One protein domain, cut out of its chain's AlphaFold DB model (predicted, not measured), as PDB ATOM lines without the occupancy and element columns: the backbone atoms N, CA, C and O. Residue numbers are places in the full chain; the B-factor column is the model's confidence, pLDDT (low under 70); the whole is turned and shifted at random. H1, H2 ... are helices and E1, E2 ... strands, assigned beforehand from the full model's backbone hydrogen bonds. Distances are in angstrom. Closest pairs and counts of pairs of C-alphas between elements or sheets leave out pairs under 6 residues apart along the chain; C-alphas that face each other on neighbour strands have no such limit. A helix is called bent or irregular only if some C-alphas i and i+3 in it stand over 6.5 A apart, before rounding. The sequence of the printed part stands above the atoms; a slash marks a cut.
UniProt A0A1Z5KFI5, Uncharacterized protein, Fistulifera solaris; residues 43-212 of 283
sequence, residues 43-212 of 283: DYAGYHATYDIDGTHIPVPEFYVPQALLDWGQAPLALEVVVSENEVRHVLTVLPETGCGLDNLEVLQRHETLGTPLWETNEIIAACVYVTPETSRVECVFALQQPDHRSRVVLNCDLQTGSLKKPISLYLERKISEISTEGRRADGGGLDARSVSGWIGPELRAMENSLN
ATOM      1  N   ASP A  43     -22.001  44.659  -3.509       94.56
ATOM      2  CA  ASP A  43     -22.375  43.253  -3.605       94.56
ATOM      3  C   ASP A  43     -23.868  43.076  -3.370       94.56
ATOM      4  O   ASP A  43     -24.468  43.735  -2.514       94.56
ATOM      5  N   TYR A  44     -24.433  42.109  -4.076       96.31
ATOM      6  CA  TYR A  44     -25.825  41.721  -4.010       96.31
ATOM      7  C   TYR A  44     -25.947  40.202  -3.898       96.31
ATOM      8  O   TYR A  44     -25.093  39.463  -4.384       96.31
ATOM      9  N   ALA A  45     -27.029  39.733  -3.292       97.06
ATOM     10  CA  ALA A  45     -27.445  38.339  -3.330       97.06
ATOM     11  C   ALA A  45     -28.936  38.253  -3.639       97.06
ATOM     12  O   ALA A  45     -29.699  39.152  -3.279       97.06
ATOM     13  N   GLY A  46     -29.368  37.200  -4.318       97.12
ATOM     14  CA  GLY A  46     -30.755  37.102  -4.739       97.12
ATOM     15  C   GLY A  46     -31.070  35.872  -5.563       97.12
ATOM     16  O   GLY A  46     -30.374  34.866  -5.488       97.12
ATOM     17  N   TYR A  47     -32.110  35.997  -6.382       97.50
ATOM     18  CA  TYR A  47     -32.566  34.960  -7.299       97.50
ATOM     19  C   TYR A  47     -32.401  35.383  -8.747       97.50
ATOM     20  O   TYR A  47     -32.655  36.538  -9.090       97.50
ATOM     21  N   HIS A  48     -32.062  34.421  -9.599       97.69
ATOM     22  CA  HIS A  48     -32.088  34.519 -11.052       97.69
ATOM     23  C   HIS A  48     -33.122  33.545 -11.613       97.69
ATOM     24  O   HIS A  48     -32.988  32.329 -11.490       97.69
ATOM     25  N   ALA A  49     -34.152  34.098 -12.248       97.31
ATOM     26  CA  ALA A  49     -35.192  33.346 -12.934       97.31
ATOM     27  C   ALA A  49     -35.206  33.687 -14.427       97.31
ATOM     28  O   ALA A  49     -34.909  34.818 -14.831       97.31
ATOM     29  N   THR A  50     -35.590  32.712 -15.249       97.62
ATOM     30  CA  THR A  50     -35.680  32.862 -16.704       97.62
ATOM     31  C   THR A  50     -37.109  32.731 -17.202       97.62
ATOM     32  O   THR A  50     -37.878  31.931 -16.679       97.62
ATOM     33  N   TYR A  51     -37.454  33.501 -18.231       97.12
ATOM     34  CA  TYR A  51     -38.792  33.536 -18.821       97.12
ATOM     35  C   TYR A  51     -38.709  33.529 -20.346       97.12
ATOM     36  O   TYR A  51     -37.721  33.990 -20.934       97.12
ATOM     37  N   ASP A  52     -39.745  33.001 -20.989       95.88
ATOM     38  CA  ASP A  52     -39.942  33.133 -22.428       95.88
ATOM     39  C   ASP A  52     -40.524  34.524 -22.761       95.88
ATOM     40  O   ASP A  52     -40.866  35.318 -21.881       95.88
ATOM     41  N   ILE A  53     -40.614  34.844 -24.049       93.69
ATOM     42  CA  ILE A  53     -41.051  36.150 -24.568       93.69
ATOM     43  C   ILE A  53     -42.539  36.454 -24.336       93.69
ATOM     44  O   ILE A  53     -43.003  37.539 -24.678       93.69
ATOM     45  N   ASP A  54     -43.290  35.499 -23.794       92.12
ATOM     46  CA  ASP A  54     -44.685  35.629 -23.375       92.12
ATOM     47  C   ASP A  54     -44.836  35.737 -21.842       92.12
ATOM     48  O   ASP A  54     -45.957  35.770 -21.328       92.12
ATOM     49  N   GLY A  55     -43.714  35.788 -21.113       92.44
ATOM     50  CA  GLY A  55     -43.666  35.819 -19.653       92.44
ATOM     51  C   GLY A  55     -43.865  34.460 -18.984       92.44
ATOM     52  O   GLY A  55     -43.976  34.403 -17.761       92.44
ATOM     53  N   THR A  56     -43.914  33.364 -19.745       95.00
ATOM     54  CA  THR A  56     -43.955  32.016 -19.174       95.00
ATOM     55  C   THR A  56     -42.617  31.700 -18.512       95.00
ATOM     56  O   THR A  56     -41.559  31.861 -19.119       95.00
ATOM     57  N   HIS A  57     -42.657  31.255 -17.255       96.00
ATOM     58  CA  HIS A  57     -41.470  30.835 -16.512       96.00
ATOM     59  C   HIS A  57     -40.802  29.630 -17.190       96.00
ATOM     60  O   HIS A  57     -41.466  28.658 -17.549       96.00
ATOM     61  N   ILE A  58     -39.486  29.717 -17.384       96.62
ATOM     62  CA  ILE A  58     -38.648  28.629 -17.887       96.62
ATOM     63  C   ILE A  58     -37.992  27.974 -16.665       96.62
ATOM     64  O   ILE A  58     -37.237  28.662 -15.969       96.62
ATOM     65  N   PRO A  59     -38.251  26.679 -16.398       96.25
ATOM     66  CA  PRO A  59     -37.718  25.996 -15.226       96.25
ATOM     67  C   PRO A  59     -36.192  25.881 -15.277       96.25
ATOM     68  O   PRO A  59     -35.588  25.877 -16.355       96.25
ATOM     69  N   VAL A  60     -35.576  25.747 -14.099       96.81
ATOM     70  CA  VAL A  60     -34.144  25.457 -13.982       96.81
ATOM     71  C   VAL A  60     -33.847  24.148 -14.729       96.81
ATOM     72  O   VAL A  60     -34.539  23.155 -14.492       96.81
ATOM     73  N   PRO A  61     -32.854  24.121 -15.637       96.81
ATOM     74  CA  PRO A  61     -32.504  22.902 -16.351       96.81
ATOM     75  C   PRO A  61     -32.190  21.744 -15.399       96.81
ATOM     76  O   PRO A  61     -31.390  21.903 -14.479       96.81
ATOM     77  N   GLU A  62     -32.772  20.570 -15.654       97.25
ATOM     78  CA  GLU A  62     -32.658  19.397 -14.770       97.25
ATOM     79  C   GLU A  62     -31.208  18.976 -14.510       97.25
ATOM     80  O   GLU A  62     -30.893  18.506 -13.426       97.25
ATOM     81  N   PHE A  63     -30.297  19.205 -15.461       96.06
ATOM     82  CA  PHE A  63     -28.877  18.879 -15.295       96.06
ATOM     83  C   PHE A  63     -28.137  19.771 -14.282       96.06
ATOM     84  O   PHE A  63     -27.004  19.458 -13.933       96.06
ATOM     85  N   TYR A  64     -28.750  20.865 -13.818       96.44
ATOM     86  CA  TYR A  64     -28.263  21.645 -12.678       96.44
ATOM     87  C   TYR A  64     -28.893  21.216 -11.351       96.44
ATOM     88  O   TYR A  64     -28.469  21.696 -10.308       96.44
ATOM     89  N   VAL A  65     -29.916  20.360 -11.360       96.62
ATOM     90  CA  VAL A  65     -30.679  20.003 -10.162       96.62
ATOM     91  C   VAL A  65     -30.273  18.596  -9.710       96.62
ATOM     92  O   VAL A  65     -30.367  17.655 -10.497       96.62
ATOM     93  N   PRO A  66     -29.861  18.399  -8.443       96.31
ATOM     94  CA  PRO A  66     -29.612  17.070  -7.907       96.31
ATOM     95  C   PRO A  66     -30.820  16.152  -8.095       96.31
ATOM     96  O   PRO A  66     -31.953  16.542  -7.805       96.31
ATOM     97  N   GLN A  67     -30.573  14.901  -8.496       96.25
ATOM     98  CA  GLN A  67     -31.633  13.919  -8.756       96.25
ATOM     99  C   GLN A  67     -32.606  13.773  -7.575       96.25
ATOM    100  O   GLN A  67     -33.807  13.661  -7.781       96.25
ATOM    101  N   ALA A  68     -32.110  13.862  -6.337       96.12
ATOM    102  CA  ALA A  68     -32.946  13.799  -5.142       96.12
ATOM    103  C   ALA A  68     -34.022  14.904  -5.096       96.12
ATOM    104  O   ALA A  68     -35.166  14.619  -4.753       96.12
ATOM    105  N   LEU A  69     -33.698  16.145  -5.486       95.94
ATOM    106  CA  LEU A  69     -34.689  17.229  -5.544       95.94
ATOM    107  C   LEU A  69     -35.715  16.994  -6.652       95.94
ATOM    108  O   LEU A  69     -36.892  17.300  -6.459       95.94
ATOM    109  N   LEU A  70     -35.294  16.432  -7.788       96.12
ATOM    110  CA  LEU A  70     -36.210  16.046  -8.864       96.12
ATOM    111  C   LEU A  70     -37.182  14.961  -8.381       96.12
ATOM    112  O   LEU A  70     -38.395  15.116  -8.522       96.12
ATOM    113  N   ASP A  71     -36.663  13.919  -7.731       96.50
ATOM    114  CA  ASP A  71     -37.447  12.795  -7.207       96.50
ATOM    115  C   ASP A  71     -38.454  13.233  -6.130       96.50
ATOM    116  O   ASP A  71     -39.533  12.651  -6.002       96.50
ATOM    117  N   TRP A  72     -38.130  14.276  -5.360       96.62
ATOM    118  CA  TRP A  72     -39.020  14.850  -4.345       96.62
ATOM    119  C   TRP A  72     -39.999  15.893  -4.893       96.62
ATOM    120  O   TRP A  72     -40.832  16.395  -4.135       96.62
ATOM    121  N   GLY A  73     -39.917  16.248  -6.179       95.38
ATOM    122  CA  GLY A  73     -40.700  17.348  -6.747       95.38
ATOM    123  C   GLY A  73     -40.342  18.707  -6.134       95.38
ATOM    124  O   GLY A  73     -41.196  19.584  -6.027       95.38
ATOM    125  N   GLN A  74     -39.091  18.864  -5.701       94.62
ATOM    126  CA  GLN A  74     -38.532  20.052  -5.052       94.62
ATOM    127  C   GLN A  74     -37.484  20.742  -5.935       94.62
ATOM    128  O   GLN A  74     -36.547  21.364  -5.435       94.62
ATOM    129  N   ALA A  75     -37.622  20.628  -7.257       95.06
ATOM    130  CA  ALA A  75     -36.795  21.384  -8.186       95.06
ATOM    131  C   ALA A  75     -36.986  22.893  -7.934       95.06
ATOM    132  O   ALA A  75     -38.132  23.355  -7.881       95.06
ATOM    133  N   PRO A  76     -35.901  23.669  -7.777       95.12
ATOM    134  CA  PRO A  76     -36.019  25.091  -7.507       95.12
ATOM    135  C   PRO A  76     -36.577  25.831  -8.723       95.12
ATOM    136  O   PRO A  76     -36.338  25.467  -9.879       95.12
ATOM    137  N   LEU A  77     -37.319  26.908  -8.461       95.12
ATOM    138  CA  LEU A  77     -37.890  27.753  -9.515       95.12
ATOM    139  C   LEU A  77     -36.865  28.745 -10.076       95.12
ATOM    140  O   LEU A  77     -37.019  29.240 -11.191       95.12
ATOM    141  N   ALA A  78     -35.827  29.057  -9.312       96.94
ATOM    142  CA  ALA A  78     -34.782  29.999  -9.674       96.94
ATOM    143  C   ALA A  78     -33.452  29.559  -9.071       96.94
ATOM    144  O   ALA A  78     -33.421  28.784  -8.119       96.94
ATOM    145  N   LEU A  79     -32.356  30.066  -9.625       97.31
ATOM    146  CA  LEU A  79     -31.032  29.849  -9.056       97.31
ATOM    147  C   LEU A  79     -30.694  30.983  -8.097       97.31
ATOM    148  O   LEU A  79     -30.994  32.149  -8.367       97.31
ATOM    149  N   GLU A  80     -30.057  30.647  -6.986       97.44
ATOM    150  CA  GLU A  80     -29.483  31.638  -6.087       97.44
ATOM    151  C   GLU A  80     -28.258  32.274  -6.759       97.44
ATOM    152  O   GLU A  80     -27.467  31.609  -7.432       97.44
ATOM    153  N   VAL A  81     -28.098  33.585  -6.603       97.31
ATOM    154  CA  VAL A  81     -26.976  34.325  -7.183       97.31
ATOM    155  C   VAL A  81     -26.323  35.243  -6.168       97.31
ATOM    156  O   VAL A  81     -26.996  35.861  -5.345       97.31
ATOM    157  N   VAL A  82     -25.006  35.384  -6.284       96.69
ATOM    158  CA  VAL A  82     -24.215  36.422  -5.623       96.69
ATOM    159  C   VAL A  82     -23.545  37.249  -6.708       96.69
ATOM    160  O   VAL A  82     -22.833  36.728  -7.565       96.69
ATOM    161  N   VAL A  83     -23.798  38.550  -6.690       96.00
ATOM    162  CA  VAL A  83     -23.316  39.490  -7.695       96.00
ATOM    163  C   VAL A  83     -22.396  40.486  -7.023       96.00
ATOM    164  O   VAL A  83     -22.759  41.094  -6.025       96.00
ATOM    165  N   SER A  84     -21.215  40.674  -7.587       94.75
ATOM    166  CA  SER A  84     -20.263  41.686  -7.153       94.75
ATOM    167  C   SER A  84     -20.025  42.646  -8.307       94.75
ATOM    168  O   SER A  84     -19.554  42.238  -9.369       94.75
ATOM    169  N   GLU A  85     -20.424  43.902  -8.143       92.00
ATOM    170  CA  GLU A  85     -20.342  44.916  -9.192       92.00
ATOM    171  C   GLU A  85     -19.172  45.848  -8.913       92.00
ATOM    172  O   GLU A  85     -19.156  46.514  -7.882       92.00
ATOM    173  N   ASN A  86     -18.191  45.864  -9.815       88.38
ATOM    174  CA  ASN A  86     -17.188  46.920  -9.940       88.38
ATOM    175  C   ASN A  86     -17.196  47.430 -11.403       88.38
ATOM    176  O   ASN A  86     -18.242  47.414 -12.056       88.38
ATOM    177  N   GLU A  87     -16.042  47.790 -11.971       84.38
ATOM    178  CA  GLU A  87     -15.866  47.959 -13.425       84.38
ATOM    179  C   GLU A  87     -16.301  46.710 -14.217       84.38
ATOM    180  O   GLU A  87     -16.814  46.799 -15.335       84.38
ATOM    181  N   VAL A  88     -16.133  45.535 -13.605       89.19
ATOM    182  CA  VAL A  88     -16.607  44.239 -14.091       89.19
ATOM    183  C   VAL A  88     -17.618  43.688 -13.091       89.19
ATOM    184  O   VAL A  88     -17.425  43.777 -11.877       89.19
ATOM    185  N   ARG A  89     -18.706  43.100 -13.591       92.19
ATOM    186  CA  ARG A  89     -19.662  42.361 -12.769       92.19
ATOM    187  C   ARG A  89     -19.239  40.899 -12.686       92.19
ATOM    188  O   ARG A  89     -19.159  40.205 -13.697       92.19
ATOM    189  N   HIS A  90     -19.043  40.417 -11.469       94.88
ATOM    190  CA  HIS A  90     -18.821  39.010 -11.169       94.88
ATOM    191  C   HIS A  90     -20.144  38.407 -10.707       94.88
ATOM    192  O   HIS A  90     -20.728  38.877  -9.734       94.88
ATOM    193  N   VAL A  91     -20.628  37.388 -11.410       95.69
ATOM    194  CA  VAL A  91     -21.853  36.663 -11.062       95.69
ATOM    195  C   VAL A  91     -21.468  35.248 -10.667       95.69
ATOM    196  O   VAL A  91     -20.914  34.504 -11.477       95.69
ATOM    197  N   LEU A  92     -21.762  34.890  -9.424       95.62
ATOM    198  CA  LEU A  92     -21.692  33.528  -8.917       95.62
ATOM    199  C   LEU A  92     -23.116  32.986  -8.891       95.62
ATOM    200  O   LEU A  92     -23.968  33.537  -8.199       95.62
ATOM    201  N   THR A  93     -23.382  31.950  -9.675       96.44
ATOM    202  CA  THR A  93     -24.664  31.236  -9.656       96.44
ATOM    203  C   THR A  93     -24.485  29.991  -8.816       96.44
ATOM    204  O   THR A  93     -23.683  29.135  -9.175       96.44
ATOM    205  N   VAL A  94     -25.191  29.920  -7.698       95.56
ATOM    206  CA  VAL A  94     -25.108  28.813  -6.749       95.56
ATOM    207  C   VAL A  94     -25.966  27.668  -7.267       95.56
ATOM    208  O   VAL A  94     -27.141  27.864  -7.590       95.56
ATOM    209  N   LEU A  95     -25.363  26.488  -7.398       95.50
ATOM    210  CA  LEU A  95     -26.084  25.305  -7.833       95.50
ATOM    211  C   LEU A  95     -26.867  24.697  -6.659       95.50
ATOM    212  O   LEU A  95     -26.391  24.714  -5.523       95.50
ATOM    213  N   PRO A  96     -28.079  24.177  -6.907       93.88
ATOM    214  CA  PRO A  96     -28.859  23.498  -5.884       93.88
ATOM    215  C   PRO A  96     -28.111  22.281  -5.335       93.88
ATOM    216  O   PRO A  96     -27.588  21.473  -6.096       93.88
ATOM    217  N   GLU A  97     -28.139  22.101  -4.018       92.12
ATOM    218  CA  GLU A  97     -27.522  20.961  -3.341       92.12
ATOM    219  C   GLU A  97     -28.451  20.357  -2.281       92.12
ATOM    220  O   GLU A  97     -29.383  20.997  -1.788       92.12
ATOM    221  N   THR A  98     -28.200  19.097  -1.915       87.81
ATOM    222  CA  THR A  98     -28.946  18.370  -0.875       87.81
ATOM    223  C   THR A  98     -27.996  17.771   0.149       87.81
ATOM    224  O   THR A  98     -27.033  17.110  -0.230       87.81
ATOM    225  N   GLY A  99     -28.292  17.923   1.440       83.56
ATOM    226  CA  GLY A  99     -27.481  17.353   2.517       83.56
ATOM    227  C   GLY A  99     -27.573  18.152   3.815       83.56
ATOM    228  O   GLY A  99     -28.130  19.247   3.852       83.56
ATOM    229  N   CYS A 100     -27.028  17.597   4.896       75.25
ATOM    230  CA  CYS A 100     -26.853  18.316   6.158       75.25
ATOM    231  C   CYS A 100     -25.462  18.959   6.180       75.25
ATOM    232  O   CYS A 100     -24.481  18.250   5.976       75.25
ATOM    233  N   GLY A 101     -25.372  20.258   6.490       72.88
ATOM    234  CA  GLY A 101     -24.081  20.961   6.565       72.88
ATOM    235  C   GLY A 101     -23.477  21.239   5.189       72.88
ATOM    236  O   GLY A 101     -22.335  20.874   4.940       72.88
ATOM    237  N   LEU A 102     -24.282  21.821   4.292       81.56
ATOM    238  CA  LEU A 102     -23.856  22.213   2.949       81.56
ATOM    239  C   LEU A 102     -22.841  23.362   3.026       81.56
ATOM    240  O   LEU A 102     -23.214  24.537   3.087       81.56
ATOM    241  N   ASP A 103     -21.572  22.975   3.025       84.19
ATOM    242  CA  ASP A 103     -20.404  23.844   2.947       84.19
ATOM    243  C   ASP A 103     -19.717  23.633   1.588       84.19
ATOM    244  O   ASP A 103     -19.668  22.511   1.087       84.19
ATOM    245  N   ASN A 104     -19.098  24.682   1.037       86.12
ATOM    246  CA  ASN A 104     -18.433  24.664  -0.278       86.12
ATOM    247  C   ASN A 104     -19.379  24.388  -1.456       86.12
ATOM    248  O   ASN A 104     -19.048  23.598  -2.337       86.12
ATOM    249  N   LEU A 105     -20.518  25.082  -1.473       91.06
ATOM    250  CA  LEU A 105     -21.502  25.016  -2.545       91.06
ATOM    251  C   LEU A 105     -20.854  25.167  -3.923       91.06
ATOM    252  O   LEU A 105     -20.040  26.074  -4.150       91.06
ATOM    253  N   GLU A 106     -21.263  24.307  -4.849       91.50
ATOM    254  CA  GLU A 106     -20.866  24.409  -6.241       91.50
ATOM    255  C   GLU A 106     -21.427  25.694  -6.865       91.50
ATOM    256  O   GLU A 106     -22.598  26.054  -6.696       91.50
ATOM    257  N   VAL A 107     -20.578  26.416  -7.603       93.44
ATOM    258  CA  VAL A 107     -20.962  27.662  -8.266       93.44
ATOM    259  C   VAL A 107     -20.515  27.706  -9.717       93.44
ATOM    260  O   VAL A 107     -19.398  27.328 -10.065       93.44
ATOM    261  N   LEU A 108     -21.364  28.281 -10.565       94.44
ATOM    262  CA  LEU A 108     -20.974  28.738 -11.892       94.44
ATOM    263  C   LEU A 108     -20.526  30.193 -11.796       94.44
ATOM    264  O   LEU A 108     -21.301  31.069 -11.404       94.44
ATOM    265  N   GLN A 109     -19.286  30.460 -12.189       94.00
ATOM    266  CA  GLN A 109     -18.747  31.813 -12.225       94.00
ATOM    267  C   GLN A 109     -18.836  32.398 -13.634       94.00
ATOM    268  O   GLN A 109     -18.426  31.782 -14.618       94.00
ATOM    269  N   ARG A 110     -19.327  33.635 -13.722       94.25
ATOM    270  CA  ARG A 110     -19.344  34.426 -14.950       94.25
ATOM    271  C   ARG A 110     -18.849  35.841 -14.684       94.25
ATOM    272  O   ARG A 110     -19.180  36.444 -13.666       94.25
ATOM    273  N   HIS A 111     -18.119  36.392 -15.647       93.81
ATOM    274  CA  HIS A 111     -17.782  37.812 -15.696       93.81
ATOM    275  C   HIS A 111     -18.610  38.496 -16.782       93.81
ATOM    276  O   HIS A 111     -18.752  37.987 -17.895       93.81
ATOM    277  N   GLU A 112     -19.192  39.640 -16.447       90.44
ATOM    278  CA  GLU A 112     -19.963  40.472 -17.360       90.44
ATOM    279  C   GLU A 112     -19.378  41.884 -17.356       90.44
ATOM    280  O   GLU A 112     -19.247  42.515 -16.308       90.44
ATOM    281  N   THR A 113     -19.041  42.407 -18.533       84.56
ATOM    282  CA  THR A 113     -18.793  43.842 -18.680       84.56
ATOM    283  C   THR A 113     -20.132  44.558 -18.598       84.56
ATOM    284  O   THR A 113     -21.073  44.200 -19.313       84.56
ATOM    285  N   LEU A 114     -20.228  45.559 -17.726       80.50
ATOM    286  CA  LEU A 114     -21.409  46.410 -17.679       80.50
ATOM    287  C   LEU A 114     -21.535  47.159 -19.010       80.50
ATOM    288  O   LEU A 114     -20.544  47.627 -19.572       80.50
ATOM    289  N   GLY A 115     -22.755  47.234 -19.544       81.06
ATOM    290  CA  GLY A 115     -23.016  48.021 -20.746       81.06
ATOM    291  C   GLY A 115     -22.728  49.507 -20.516       81.06
ATOM    292  O   GLY A 115     -22.486  49.954 -19.397       81.06
ATOM    293  N   THR A 116     -22.793  50.307 -21.576       83.31
ATOM    294  CA  THR A 116     -22.741  51.764 -21.403       83.31
ATOM    295  C   THR A 116     -24.048  52.223 -20.749       83.31
ATOM    296  O   THR A 116     -25.114  51.816 -21.230       83.31
ATOM    297  N   PRO A 117     -24.005  53.035 -19.675       84.56
ATOM    298  CA  PRO A 117     -25.214  53.600 -19.099       84.56
ATOM    299  C   PRO A 117     -25.867  54.504 -20.144       84.56
ATOM    300  O   PRO A 117     -25.301  55.510 -20.569       84.56
ATOM    301  N   LEU A 118     -27.055  54.112 -20.590       83.25
ATOM    302  CA  LEU A 118     -27.858  54.890 -21.522       83.25
ATOM    303  C   LEU A 118     -28.633  55.981 -20.779       83.25
ATOM    304  O   LEU A 118     -28.893  57.046 -21.336       83.25
ATOM    305  N   TRP A 119     -29.025  55.699 -19.534       82.50
ATOM    306  CA  TRP A 119     -29.893  56.562 -18.748       82.50
ATOM    307  C   TRP A 119     -29.902  56.170 -17.263       82.50
ATOM    308  O   TRP A 119     -29.849  54.983 -16.944       82.50
ATOM    309  N   GLU A 120     -30.025  57.156 -16.368       82.19
ATOM    310  CA  GLU A 120     -30.130  56.973 -14.912       82.19
ATOM    311  C   GLU A 120     -31.059  58.037 -14.295       82.19
ATOM    312  O   GLU A 120     -31.094  59.186 -14.744       82.19
ATOM    313  N   THR A 121     -31.788  57.675 -13.234       78.12
ATOM    314  CA  THR A 121     -32.551  58.618 -12.396       78.12
ATOM    315  C   THR A 121     -32.148  58.594 -10.937       78.12
ATOM    316  O   THR A 121     -31.839  57.550 -10.377       78.12
ATOM    317  N   ASN A 122     -32.292  59.759 -10.300       68.25
ATOM    318  CA  ASN A 122     -32.159  59.953  -8.854       68.25
ATOM    319  C   ASN A 122     -33.526  60.235  -8.197       68.25
ATOM    320  O   ASN A 122     -33.662  61.156  -7.388       68.25
ATOM    321  N   GLU A 123     -34.559  59.504  -8.617       67.88
ATOM    322  CA  GLU A 123     -35.940  59.672  -8.150       67.88
ATOM    323  C   GLU A 123     -36.305  58.653  -7.054       67.88
ATOM    324  O   GLU A 123     -35.490  57.817  -6.670       67.88
ATOM    325  N   ILE A 124     -37.530  58.738  -6.517       63.88
ATOM    326  CA  ILE A 124     -38.022  57.856  -5.435       63.88
ATOM    327  C   ILE A 124     -37.928  56.381  -5.850       63.88
ATOM    328  O   ILE A 124     -37.435  55.542  -5.096       63.88
ATOM    329  N   ILE A 125     -38.362  56.088  -7.076       67.69
ATOM    330  CA  ILE A 125     -38.073  54.832  -7.762       67.69
ATOM    331  C   ILE A 125     -36.855  55.134  -8.627       67.69
ATOM    332  O   ILE A 125     -36.982  55.833  -9.619       67.69
ATOM    333  N   ALA A 126     -35.668  54.687  -8.251       73.50
ATOM    334  CA  ALA A 126     -34.505  54.885  -9.105       73.50
ATOM    335  C   ALA A 126     -34.486  53.794 -10.180       73.50
ATOM    336  O   ALA A 126     -34.789  52.633  -9.884       73.50
ATOM    337  N   ALA A 127     -34.121  54.148 -11.411       81.88
ATOM    338  CA  ALA A 127     -33.779  53.154 -12.415       81.88
ATOM    339  C   ALA A 127     -32.574  53.552 -13.274       81.88
ATOM    340  O   ALA A 127     -32.292  54.740 -13.448       81.88
ATOM    341  N   CYS A 128     -31.879  52.541 -13.791       83.44
ATOM    342  CA  CYS A 128     -30.722  52.676 -14.670       83.44
ATOM    343  C   CYS A 128     -30.833  51.690 -15.838       83.44
ATOM    344  O   CYS A 128     -31.335  50.574 -15.669       83.44
ATOM    345  N   VAL A 129     -30.377  52.110 -17.017       85.44
ATOM    346  CA  VAL A 129     -30.390  51.303 -18.238       85.44
ATOM    347  C   VAL A 129     -28.976  51.143 -18.763       85.44
ATOM    348  O   VAL A 129     -28.314  52.135 -19.062       85.44
ATOM    349  N   TYR A 130     -28.563  49.899 -18.980       85.75
ATOM    350  CA  TYR A 130     -27.320  49.566 -19.660       85.75
ATOM    351  C   TYR A 130     -27.612  48.924 -21.007       85.75
ATOM    352  O   TYR A 130     -28.504  48.081 -21.133       85.75
ATOM    353  N   VAL A 131     -26.829  49.300 -22.011       85.94
ATOM    354  CA  VAL A 131     -26.879  48.679 -23.332       85.94
ATOM    355  C   VAL A 131     -25.487  48.207 -23.718       85.94
ATOM    356  O   VAL A 131     -24.512  48.947 -23.593       85.94
ATOM    357  N   THR A 132     -25.407  46.979 -24.217       87.38
ATOM    358  CA  THR A 132     -24.208  46.425 -24.851       87.38
ATOM    359  C   THR A 132     -24.479  46.310 -26.353       87.38
ATOM    360  O   THR A 132     -25.137  45.352 -26.776       87.38
ATOM    361  N   PRO A 133     -24.045  47.282 -27.178       78.50
ATOM    362  CA  PRO A 133     -24.386  47.330 -28.601       78.50
ATOM    363  C   PRO A 133     -23.981  46.069 -29.375       78.50
ATOM    364  O   PRO A 133     -24.715  45.627 -30.256       78.50
ATOM    365  N   GLU A 134     -22.851  45.457 -29.015       82.00
ATOM    366  CA  GLU A 134     -22.280  44.287 -29.688       82.00
ATOM    367  C   GLU A 134     -23.160  43.050 -29.517       82.00
ATOM    368  O   GLU A 134     -23.331  42.262 -30.445       82.00
ATOM    369  N   THR A 135     -23.741  42.889 -28.328       83.62
ATOM    370  CA  THR A 135     -24.594  41.743 -27.989       83.62
ATOM    371  C   THR A 135     -26.076  42.071 -28.084       83.62
ATOM    372  O   THR A 135     -26.906  41.176 -27.943       83.62
ATOM    373  N   SER A 136     -26.419  43.341 -28.340       88.00
ATOM    374  CA  SER A 136     -27.802  43.833 -28.345       88.00
ATOM    375  C   SER A 136     -28.544  43.480 -27.052       88.00
ATOM    376  O   SER A 136     -29.748  43.215 -27.047       88.00
ATOM    377  N   ARG A 137     -27.790  43.444 -25.951       92.75
ATOM    378  CA  ARG A 137     -28.281  43.175 -24.607       92.75
ATOM    379  C   ARG A 137     -28.677  44.493 -23.970       92.75
ATOM    380  O   ARG A 137     -27.883  45.434 -23.946       92.75
ATOM    381  N   VAL A 138     -29.896  44.534 -23.454       93.12
ATOM    382  CA  VAL A 138     -30.418  45.658 -22.689       93.12
ATOM    383  C   VAL A 138     -30.703  45.190 -21.279       93.12
ATOM    384  O   VAL A 138     -31.284  44.127 -21.066       93.12
ATOM    385  N   GLU A 139     -30.279  45.980 -20.312       94.31
ATOM    386  CA  GLU A 139     -30.466  45.695 -18.906       94.31
ATOM    387  C   GLU A 139     -31.097  46.896 -18.218       94.31
ATOM    388  O   GLU A 139     -30.604  48.015 -18.342       94.31
ATOM    389  N   CYS A 140     -32.180  46.658 -17.486       93.62
ATOM    390  CA  CYS A 140     -32.867  47.672 -16.699       93.62
ATOM    391  C   CYS A 140     -32.853  47.277 -15.231       93.62
ATOM    392  O   CYS A 140     -33.328  46.202 -14.867       93.62
ATOM    393  N   VAL A 141     -32.314  48.157 -14.396       92.81
ATOM    394  CA  VAL A 141     -32.224  47.975 -12.949       92.81
ATOM    395  C   VAL A 141     -33.187  48.944 -12.288       92.81
ATOM    396  O   VAL A 141     -33.116  50.139 -12.562       92.81
ATOM    397  N   PHE A 142     -34.058  48.450 -11.412       91.00
ATOM    398  CA  PHE A 142     -35.013  49.246 -10.647       91.00
ATOM    399  C   PHE A 142     -34.768  49.057  -9.153       91.00
ATOM    400  O   PHE A 142     -34.716  47.928  -8.665       91.00
ATOM    401  N   ALA A 143     -34.661  50.151  -8.405       87.06
ATOM    402  CA  ALA A 143     -34.680  50.092  -6.948       87.06
ATOM    403  C   ALA A 143     -36.089  49.720  -6.455       87.06
ATOM    404  O   ALA A 143     -37.087  50.281  -6.914       87.06
ATOM    405  N   LEU A 144     -36.170  48.786  -5.507       77.94
ATOM    406  CA  LEU A 144     -37.425  48.353  -4.897       77.94
ATOM    407  C   LEU A 144     -37.762  49.198  -3.653       77.94
ATOM    408  O   LEU A 144     -36.999  50.060  -3.204       77.94
ATOM    409  N   GLN A 145     -38.961  48.972  -3.107       72.62
ATOM    410  CA  GLN A 145     -39.477  49.693  -1.937       72.62
ATOM    411  C   GLN A 145     -38.536  49.591  -0.742       72.62
ATOM    412  O   GLN A 145     -38.154  50.601  -0.137       72.62
ATOM    413  N   GLN A 146     -38.159  48.353  -0.425       78.50
ATOM    414  CA  GLN A 146     -37.229  48.081   0.648       78.50
ATOM    415  C   GLN A 146     -35.868  48.673   0.274       78.50
ATOM    416  O   GLN A 146     -35.408  48.468  -0.854       78.50
ATOM    417  N   PRO A 147     -35.228  49.425   1.190       77.00
ATOM    418  CA  PRO A 147     -33.847  49.824   0.980       77.00
ATOM    419  C   PRO A 147     -33.028  48.568   0.673       77.00
ATOM    420  O   PRO A 147     -33.380  47.466   1.105       77.00
ATOM    421  N   ASP A 148     -31.999  48.733  -0.150       88.56
ATOM    422  CA  ASP A 148     -31.093  47.661  -0.564       88.56
ATOM    423  C   ASP A 148     -31.671  46.633  -1.538       88.56
ATOM    424  O   ASP A 148     -30.915  45.831  -2.068       88.56
ATOM    425  N   HIS A 149     -32.960  46.667  -1.861       90.38
ATOM    426  CA  HIS A 149     -33.541  45.723  -2.812       90.38
ATOM    427  C   HIS A 149     -33.603  46.314  -4.219       90.38
ATOM    428  O   HIS A 149     -33.887  47.502  -4.404       90.38
ATOM    429  N   ARG A 150     -33.375  45.478  -5.229       92.75
ATOM    430  CA  ARG A 150     -33.523  45.842  -6.637       92.75
ATOM    431  C   ARG A 150     -34.091  44.695  -7.461       92.75
ATOM    432  O   ARG A 150     -33.860  43.526  -7.158       92.75
ATOM    433  N   SER A 151     -34.806  45.042  -8.522       93.38
ATOM    434  CA  SER A 151     -35.083  44.131  -9.625       93.38
ATOM    435  C   SER A 151     -34.179  44.496 -10.795       93.38
ATOM    436  O   SER A 151     -33.911  45.669 -11.060       93.38
ATOM    437  N   ARG A 152     -33.662  43.489 -11.491       94.94
ATOM    438  CA  ARG A 152     -32.830  43.678 -12.677       94.94
ATOM    439  C   ARG A 152     -33.348  42.787 -13.793       94.94
ATOM    440  O   ARG A 152     -33.406  41.571 -13.656       94.94
ATOM    441  N   VAL A 153     -33.764  43.410 -14.886       95.75
ATOM    442  CA  VAL A 153     -34.360  42.752 -16.050       95.75
ATOM    443  C   VAL A 153     -33.354  42.806 -17.185       95.75
ATOM    444  O   VAL A 153     -32.925  43.889 -17.576       95.75
ATOM    445  N   VAL A 154     -32.982  41.648 -17.718       96.12
ATOM    446  CA  VAL A 154     -32.065  41.529 -18.851       96.12
ATOM    447  C   VAL A 154     -32.821  40.985 -20.053       96.12
ATOM    448  O   VAL A 154     -33.374  39.881 -20.020       96.12
ATOM    449  N   LEU A 155     -32.786  41.757 -21.131       95.44
ATOM    450  CA  LEU A 155     -33.408  41.470 -22.412       95.44
ATOM    451  C   LEU A 155     -32.325  41.314 -23.479       95.44
ATOM    452  O   LEU A 155     -31.462  42.175 -23.639       95.44
ATOM    453  N   ASN A 156     -32.384  40.227 -24.240       94.88
ATOM    454  CA  ASN A 156     -31.526  40.036 -25.406       94.88
ATOM    455  C   ASN A 156     -32.342  40.360 -26.655       94.88
ATOM    456  O   ASN A 156     -33.423  39.807 -26.831       94.88
ATOM    457  N   CYS A 157     -31.849  41.236 -27.523       92.06
ATOM    458  CA  CYS A 157     -32.568  41.639 -28.727       92.06
ATOM    459  C   CYS A 157     -31.852  41.133 -29.980       92.06
ATOM    460  O   CYS A 157     -30.628  41.103 -30.057       92.06
ATOM    461  N   ASP A 158     -32.613  40.757 -30.998       90.06
ATOM    462  CA  ASP A 158     -32.112  40.649 -32.358       90.06
ATOM    463  C   ASP A 158     -32.353  41.972 -33.082       90.06
ATOM    464  O   ASP A 158     -33.495  42.319 -33.382       90.06
ATOM    465  N   LEU A 159     -31.296  42.729 -33.365       85.88
ATOM    466  CA  LEU A 159     -31.440  43.999 -34.081       85.88
ATOM    467  C   LEU A 159     -31.664  43.825 -35.585       85.88
ATOM    468  O   LEU A 159     -32.058  44.786 -36.242       85.88
ATOM    469  N   GLN A 160     -31.397  42.645 -36.152       85.44
ATOM    470  CA  GLN A 160     -31.670  42.384 -37.566       85.44
ATOM    471  C   GLN A 160     -33.151  42.089 -37.768       85.44
ATOM    472  O   GLN A 160     -33.769  42.607 -38.696       85.44
ATOM    473  N   THR A 161     -33.726  41.277 -36.881       85.69
ATOM    474  CA  THR A 161     -35.145  40.916 -36.941       85.69
ATOM    475  C   THR A 161     -36.030  41.811 -36.079       85.69
ATOM    476  O   THR A 161     -37.246  41.664 -36.136       85.69
ATOM    477  N   GLY A 162     -35.465  42.736 -35.298       83.94
ATOM    478  CA  GLY A 162     -36.215  43.616 -34.397       83.94
ATOM    479  C   GLY A 162     -37.042  42.835 -33.375       83.94
ATOM    480  O   GLY A 162     -38.180  43.206 -33.104       83.94
ATOM    481  N   SER A 163     -36.525  41.708 -32.879       88.00
ATOM    482  CA  SER A 163     -37.276  40.789 -32.019       88.00
ATOM    483  C   SER A 163     -36.572  40.527 -30.698       88.00
ATOM    484  O   SER A 163     -35.347  40.434 -30.643       88.00
ATOM    485  N   LEU A 164     -37.352  40.321 -29.643       91.81
ATOM    486  CA  LEU A 164     -36.837  39.854 -28.365       91.81
ATOM    487  C   LEU A 164     -36.394  38.385 -28.475       91.81
ATOM    488  O   LEU A 164     -37.077  37.567 -29.093       91.81
ATOM    489  N   LYS A 165     -35.243  38.048 -27.894       94.44
ATOM    490  CA  LYS A 165     -34.714  36.685 -27.808       94.44
ATOM    491  C   LYS A 165     -34.934  36.129 -26.411       94.44
ATOM    492  O   LYS A 165     -34.680  36.802 -25.414       94.44
ATOM    493  N   LYS A 166     -35.317  34.856 -26.363       94.31
ATOM    494  CA  LYS A 166     -35.299  34.070 -25.133       94.31
ATOM    495  C   LYS A 166     -33.869  33.618 -24.772       94.31
ATOM    496  O   LYS A 166     -33.063  33.412 -25.682       94.31
ATOM    497  N   PRO A 167     -33.571  33.407 -23.478       96.88
ATOM    498  CA  PRO A 167     -34.429  33.722 -22.335       96.88
ATOM    499  C   PRO A 167     -34.369  35.209 -21.949       96.88
ATOM    500  O   PRO A 167     -33.347  35.879 -22.133       96.88
ATOM    501  N   ILE A 168     -35.454  35.691 -21.346       96.50
ATOM    502  CA  ILE A 168     -35.477  36.913 -20.537       96.50
ATOM    503  C   ILE A 168     -34.999  36.543 -19.141       96.50
ATOM    504  O   ILE A 168     -35.483  35.564 -18.579       96.50
ATOM    505  N   SER A 169     -34.064  37.303 -18.573       97.38
ATOM    506  CA  SER A 169     -33.612  37.068 -17.196       97.38
ATOM    507  C   SER A 169     -34.170  38.123 -16.254       97.38
ATOM    508  O   SER A 169     -34.020  39.318 -16.506       97.38
ATOM    509  N   LEU A 170     -34.774  37.672 -15.160       97.19
ATOM    510  CA  LEU A 170     -35.160  38.503 -14.030       97.19
ATOM    511  C   LEU A 170     -34.261  38.157 -12.852       97.19
ATOM    512  O   LEU A 170     -34.139  36.993 -12.470       97.19
ATOM    513  N   TYR A 171     -33.692  39.190 -12.259       96.75
ATOM    514  CA  TYR A 171     -32.968  39.118 -11.011       96.75
ATOM    515  C   TYR A 171     -33.753  39.868  -9.942       96.75
ATOM    516  O   TYR A 171     -34.165  41.009 -10.166       96.75
ATOM    517  N   LEU A 172     -33.953  39.236  -8.792       95.44
ATOM    518  CA  LEU A 172     -34.472  39.878  -7.587       95.44
ATOM    519  C   LEU A 172     -33.372  39.822  -6.543       95.44
ATOM    520  O   LEU A 172     -33.008  38.740  -6.097       95.44
ATOM    521  N   GLU A 173     -32.813  40.976  -6.210       95.88
ATOM    522  CA  GLU A 173     -31.538  41.078  -5.513       95.88
ATOM    523  C   GLU A 173     -31.649  42.004  -4.308       95.88
ATOM    524  O   GLU A 173     -32.370  43.004  -4.321       95.88
ATOM    525  N   ARG A 174     -30.880  41.682  -3.277       94.88
ATOM    526  CA  ARG A 174     -30.685  42.476  -2.076       94.88
ATOM    527  C   ARG A 174     -29.211  42.824  -1.960       94.88
ATOM    528  O   ARG A 174     -28.355  41.961  -2.123       94.88
ATOM    529  N   LYS A 175     -28.908  44.080  -1.663       94.62
ATOM    530  CA  LYS A 175     -27.560  44.563  -1.393       94.62
ATOM    531  C   LYS A 175     -27.083  43.976  -0.073       94.62
ATOM    532  O   LYS A 175     -27.782  44.033   0.938       94.62
ATOM    533  N   ILE A 176     -25.885  43.416  -0.095       94.69
ATOM    534  CA  ILE A 176     -25.252  42.778   1.065       94.69
ATOM    535  C   ILE A 176     -23.963  43.483   1.481       94.69
ATOM    536  O   ILE A 176     -23.445  43.231   2.567       94.69
ATOM    537  N   SER A 177     -23.436  44.364   0.627       93.00
ATOM    538  CA  SER A 177     -22.290  45.214   0.932       93.00
ATOM    539  C   SER A 177     -22.301  46.477   0.083       93.00
ATOM    540  O   SER A 177     -22.593  46.437  -1.111       93.00
ATOM    541  N   GLU A 178     -21.917  47.587   0.708       90.69
ATOM    542  CA  GLU A 178     -21.619  48.865   0.052       90.69
ATOM    543  C   GLU A 178     -20.334  48.829  -0.775       90.69
ATOM    544  O   GLU A 178     -20.137  49.712  -1.599       90.69
ATOM    545  N   ILE A 179     -19.469  47.838  -0.526       91.06
ATOM    546  CA  ILE A 179     -18.165  47.667  -1.171       91.06
ATOM    547  C   ILE A 179     -18.147  46.331  -1.910       91.06
ATOM    548  O   ILE A 179     -18.440  45.286  -1.323       91.06
ATOM    549  N   SER A 180     -17.778  46.387  -3.185       91.94
ATOM    550  CA  SER A 180     -17.593  45.237  -4.058       91.94
ATOM    551  C   SER A 180     -16.471  44.344  -3.547       91.94
ATOM    552  O   SER A 180     -15.388  44.818  -3.202       91.94
ATOM    553  N   THR A 181     -16.718  43.042  -3.529       92.12
ATOM    554  CA  THR A 181     -15.692  42.029  -3.255       92.12
ATOM    555  C   THR A 181     -14.981  41.544  -4.514       92.12
ATOM    556  O   THR A 181     -14.096  40.700  -4.403       92.12
ATOM    557  N   GLU A 182     -15.353  42.034  -5.699       90.56
ATOM    558  CA  GLU A 182     -14.819  41.591  -6.996       90.56
ATOM    559  C   GLU A 182     -14.949  40.068  -7.193       90.56
ATOM    560  O   GLU A 182     -14.098  39.407  -7.785       90.56
ATOM    561  N   GLY A 183     -16.012  39.486  -6.630       84.69
ATOM    562  CA  GLY A 183     -16.275  38.046  -6.674       84.69
ATOM    563  C   GLY A 183     -15.476  37.203  -5.674       84.69
ATOM    564  O   GLY A 183     -15.651  35.987  -5.662       84.69
ATOM    565  N   ARG A 184     -14.668  37.810  -4.794       86.12
ATOM    566  CA  ARG A 184     -13.824  37.090  -3.819       86.12
ATOM    567  C   ARG A 184     -14.583  36.503  -2.626       86.12
ATOM    568  O   ARG A 184     -13.973  35.911  -1.748       86.12
ATOM    569  N   ARG A 185     -15.914  36.641  -2.551       81.38
ATOM    570  CA  ARG A 185     -16.720  36.040  -1.462       81.38
ATOM    571  C   ARG A 185     -16.645  34.519  -1.403       81.38
ATOM    572  O   ARG A 185     -16.911  33.962  -0.347       81.38
ATOM    573  N   ALA A 186     -16.303  33.869  -2.512       73.25
ATOM    574  CA  ALA A 186     -16.066  32.432  -2.541       73.25
ATOM    575  C   ALA A 186     -14.628  32.048  -2.125       73.25
ATOM    576  O   ALA A 186     -14.349  30.865  -1.923       73.25
ATOM    577  N   ASP A 187     -13.720  33.018  -1.963       74.38
ATOM    578  CA  ASP A 187     -12.310  32.758  -1.684       74.38
ATOM    579  C   ASP A 187     -12.089  32.489  -0.184       74.38
ATOM    580  O   ASP A 187     -12.419  33.309   0.671       74.38
ATOM    581  N   GLY A 188     -11.459  31.357   0.148       61.19
ATOM    582  CA  GLY A 188     -10.900  31.114   1.487       61.19
ATOM    583  C   GLY A 188     -11.782  30.370   2.497       61.19
ATOM    584  O   GLY A 188     -11.384  30.265   3.655       61.19
ATOM    585  N   GLY A 189     -12.929  29.819   2.093       63.97
ATOM    586  CA  GLY A 189     -13.765  29.023   3.007       63.97
ATOM    587  C   GLY A 189     -14.995  28.333   2.422       63.97
ATOM    588  O   GLY A 189     -15.743  27.744   3.193       63.97
ATOM    589  N   GLY A 190     -15.200  28.381   1.101       74.19
ATOM    590  CA  GLY A 190     -16.413  27.868   0.461       74.19
ATOM    591  C   GLY A 190     -17.630  28.749   0.738       74.19
ATOM    592  O   GLY A 190     -17.797  29.293   1.826       74.19
ATOM    593  N   LEU A 191     -18.500  28.910  -0.255       88.38
ATOM    594  CA  LEU A 191     -19.830  29.458  -0.001       88.38
ATOM    595  C   LEU A 191     -20.633  28.398   0.752       88.38
ATOM    596  O   LEU A 191     -20.769  27.284   0.261       88.38
ATOM    597  N   ASP A 192     -21.135  28.716   1.940       90.75
ATOM    598  CA  ASP A 192     -22.038  27.831   2.675       90.75
ATOM    599  C   ASP A 192     -23.500  28.265   2.492       90.75
ATOM    600  O   ASP A 192     -23.815  29.453   2.333       90.75
ATOM    601  N   ALA A 193     -24.414  27.295   2.542       91.75
ATOM    602  CA  ALA A 193     -25.838  27.541   2.308       91.75
ATOM    603  C   ALA A 193     -26.450  28.508   3.326       91.75
ATOM    604  O   ALA A 193     -27.364  29.271   3.002       91.75
ATOM    605  N   ARG A 194     -25.940  28.527   4.562       91.25
ATOM    606  CA  ARG A 194     -26.443  29.431   5.596       91.25
ATOM    607  C   ARG A 194     -26.062  30.878   5.286       91.25
ATOM    608  O   ARG A 194     -26.902  31.757   5.489       91.25
ATOM    609  N   SER A 195     -24.855  31.131   4.790       92.06
ATOM    610  CA  SER A 195     -24.409  32.459   4.364       92.06
ATOM    611  C   SER A 195     -25.213  32.962   3.172       92.06
ATOM    612  O   SER A 195     -25.788  34.047   3.261       92.06
ATOM    613  N   VAL A 196     -25.341  32.163   2.104       94.25
ATOM    614  CA  VAL A 196     -26.115  32.544   0.907       94.25
ATOM    615  C   VAL A 196     -27.570  32.832   1.272       94.25
ATOM    616  O   VAL A 196     -28.090  33.911   0.976       94.25
ATOM    617  N   SER A 197     -28.202  31.937   2.030       93.75
ATOM    618  CA  SER A 197     -29.570  32.143   2.500       93.75
ATOM    619  C   SER A 197     -29.676  33.394   3.388       93.75
ATOM    620  O   SER A 197     -30.586  34.211   3.233       93.75
ATOM    621  N   GLY A 198     -28.732  33.607   4.308       94.94
ATOM    622  CA  GLY A 198     -28.687  34.804   5.153       94.94
ATOM    623  C   GLY A 198     -28.593  36.107   4.352       94.94
ATOM    624  O   GLY A 198     -29.255  37.085   4.699       94.94
ATOM    625  N   TRP A 199     -27.821  36.098   3.269       95.69
ATOM    626  CA  TRP A 199     -27.615  37.222   2.358       95.69
ATOM    627  C   TRP A 199     -28.838  37.545   1.499       95.69
ATOM    628  O   TRP A 199     -29.190  38.718   1.377       95.69
ATOM    629  N   ILE A 200     -29.513  36.528   0.956       95.94
ATOM    630  CA  ILE A 200     -30.771  36.699   0.211       95.94
ATOM    631  C   ILE A 200     -31.858  37.273   1.130       95.94
ATOM    632  O   ILE A 200     -32.584  38.198   0.765       95.94
ATOM    633  N   GLY A 201     -31.932  36.760   2.359       94.81
ATOM    634  CA  GLY A 201     -32.877  37.217   3.371       94.81
ATOM    635  C   GLY A 201     -34.293  36.636   3.224       94.81
ATOM    636  O   GLY A 201     -34.656  36.060   2.195       94.81
ATOM    637  N   PRO A 202     -35.109  36.721   4.291       93.38
ATOM    638  CA  PRO A 202     -36.451  36.140   4.318       93.38
ATOM    639  C   PRO A 202     -37.428  36.806   3.345       93.38
ATOM    640  O   PRO A 202     -38.348  36.142   2.874       93.38
ATOM    641  N   GLU A 203     -37.239  38.088   3.037       91.38
ATOM    642  CA  GLU A 203     -38.136  38.862   2.183       91.38
ATOM    643  C   GLU A 203     -38.111  38.343   0.744       91.38
ATOM    644  O   GLU A 203     -39.159  38.019   0.186       91.38
ATOM    645  N   LEU A 204     -36.915  38.174   0.170       91.19
ATOM    646  CA  LEU A 204     -36.760  37.603  -1.166       91.19
ATOM    647  C   LEU A 204     -37.121  36.116  -1.198       91.19
ATOM    648  O   LEU A 204     -37.758  35.676  -2.151       91.19
ATOM    649  N   ARG A 205     -36.795  35.336  -0.153       90.75
ATOM    650  CA  ARG A 205     -37.241  33.931  -0.045       90.75
ATOM    651  C   ARG A 205     -38.759  33.797  -0.110       90.75
ATOM    652  O   ARG A 205     -39.269  32.917  -0.791       90.75
ATOM    653  N   ALA A 206     -39.497  34.688   0.550       90.00
ATOM    654  CA  ALA A 206     -40.956  34.675   0.488       90.00
ATOM    655  C   ALA A 206     -41.491  34.935  -0.934       90.00
ATOM    656  O   ALA A 206     -42.594  34.498  -1.265       90.00
ATOM    657  N   MET A 207     -40.712  35.614  -1.785       86.50
ATOM    658  CA  MET A 207     -41.062  35.881  -3.179       86.50
ATOM    659  C   MET A 207     -40.739  34.724  -4.129       86.50
ATOM    660  O   MET A 207     -41.276  34.715  -5.235       86.50
ATOM    661  N   GLU A 208     -39.921  33.745  -3.739       86.94
ATOM    662  CA  GLU A 208     -39.512  32.636  -4.615       86.94
ATOM    663  C   GLU A 208     -40.724  31.872  -5.175       86.94
ATOM    664  O   GLU A 208     -40.836  31.649  -6.379       86.94
ATOM    665  N   ASN A 209     -41.715  31.600  -4.324       83.25
ATOM    666  CA  ASN A 209     -42.966  30.941  -4.714       83.25
ATOM    667  C   ASN A 209     -43.831  31.766  -5.683       83.25
ATOM    668  O   ASN A 209     -44.783  31.244  -6.257       83.25
ATOM    669  N   SER A 210     -43.549  33.063  -5.839       86.50
ATOM    670  CA  SER A 210     -44.218  33.910  -6.830       86.50
ATOM    671  C   SER A 210     -43.538  33.870  -8.199       86.50
ATOM    672  O   SER A 210     -44.115  34.355  -9.168       86.50
ATOM    673  N   LEU A 211     -42.342  33.276  -8.310       87.94
ATOM    674  CA  LEU A 211     -41.549  33.315  -9.541       87.94
ATOM    675  C   LEU A 211     -42.183  32.526 -10.697       87.94
ATOM    676  O   LEU A 211     -42.027  32.888 -11.858       87.94
ATOM    677  N   ASN A 212     -42.949  31.482 -10.388       85.38
ATOM    678  CA  ASN A 212     -43.689  30.705 -11.384       85.38
ATOM    679  C   ASN A 212     -45.106  31.239 -11.647       85.38
ATOM    680  O   ASN A 212     -45.834  30.684 -12.474       85.38
TER     681      ASN A 212
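AT A GLANCE: This is residues 43 to 212 of the 283 residues of an uncharacterized protein of Fistulifera solaris (UniProt A0A1Z5KFI5). One large sheet of nine strands, twisted and curled like part of a barrel but left open, has the kinked helix H2 packed on one face, over E1, E9 and part of E2. The short helix H1 lies off the sheet, in the chain between E1 and E2, while the edge strands E4 and E5 follow each other at 85 degrees across a break of 2 residues. The printed part has 170 residues, with two named helices and nine named strands in the order E1 H1 E2 E3 E4 E5 E6 E7 E8 E9 H2. The sheet runs E4 E3 E2 E1 E9 E8 E7 E6 E5, all antiparallel, and the class is mixed, helices and strands. The whole is compact, with a radius of gyration of the C-alphas of 16.3 A and spans of 46 by 35 by 29 A.

HOW THE PARTS SIT: E1, residues 43 to 51, bends by 56 degrees at residue 46. H1, residues 67 to 71, is not on the sheet. E2, residues 79 to 85, is antiparallel to E1, with N 46 and O 81 2.9 A apart. E2, E3, residues 88 to 94, and E4, residues 107 to 113, form a meander, each strand the antiparallel neighbour of the one before; N 92 and O 82 are 2.8 A apart, and N 110 and O 91 2.9 A. A second meander is E5, residues 116 to 120, E6, residues 127 to 132, E7, residues 137 to 143, E8, residues 149 to 158, and E9, residues 163 to 177. N 118 and O 129, N 130 and O 139, N 140 and O 153, and N 152 and O 171 lie within hydrogen-bond range at 2.8, 2.8, 2.9 and 2.9 A. E9 bends by 66 degrees at residue 166 and is antiparallel to E1, with N 47 and O 172 2.9 A apart. H2, residues 193 to 208, is on the sheet at a height of 8.5 A, two layers with one helix on one face, slantwise to E9 at 53 degrees on the local plane; it is over E1 and E9, and only just over E2, where 3 of its C-alphas fall. The closest C-alphas of E1 and H2 are those of Gly 46 and Ile 200, 5.0 A. H2 is irregular, with C-alphas 199 and 202 9.1 A apart and a kink of 91 degrees near residue 202. In H1 every O i to N i+4 pair is within hydrogen-bond range; in H2, 9 of 12 are.

IN THESE COORDINATES: E1 begins at C-alpha 43, (-22.375, 43.253, -3.605), and is 24.4 A long. E8 measures 30.0 A and E9 36.5 A. H2 is 16.2 A long and ends at C-alpha 208, (-39.512, 32.636, -4.615).

THE WHOLE: The two C-alphas farthest apart, of Cys 100 and Gln 160, are 50.1 A apart. The printed part has no cut. The links E1 to H1, E3 to E4 and E9 to H2 are long. Mean pLDDT of the printed part is 89.8; residues 122 to 125 and 188 to 189 are under 70.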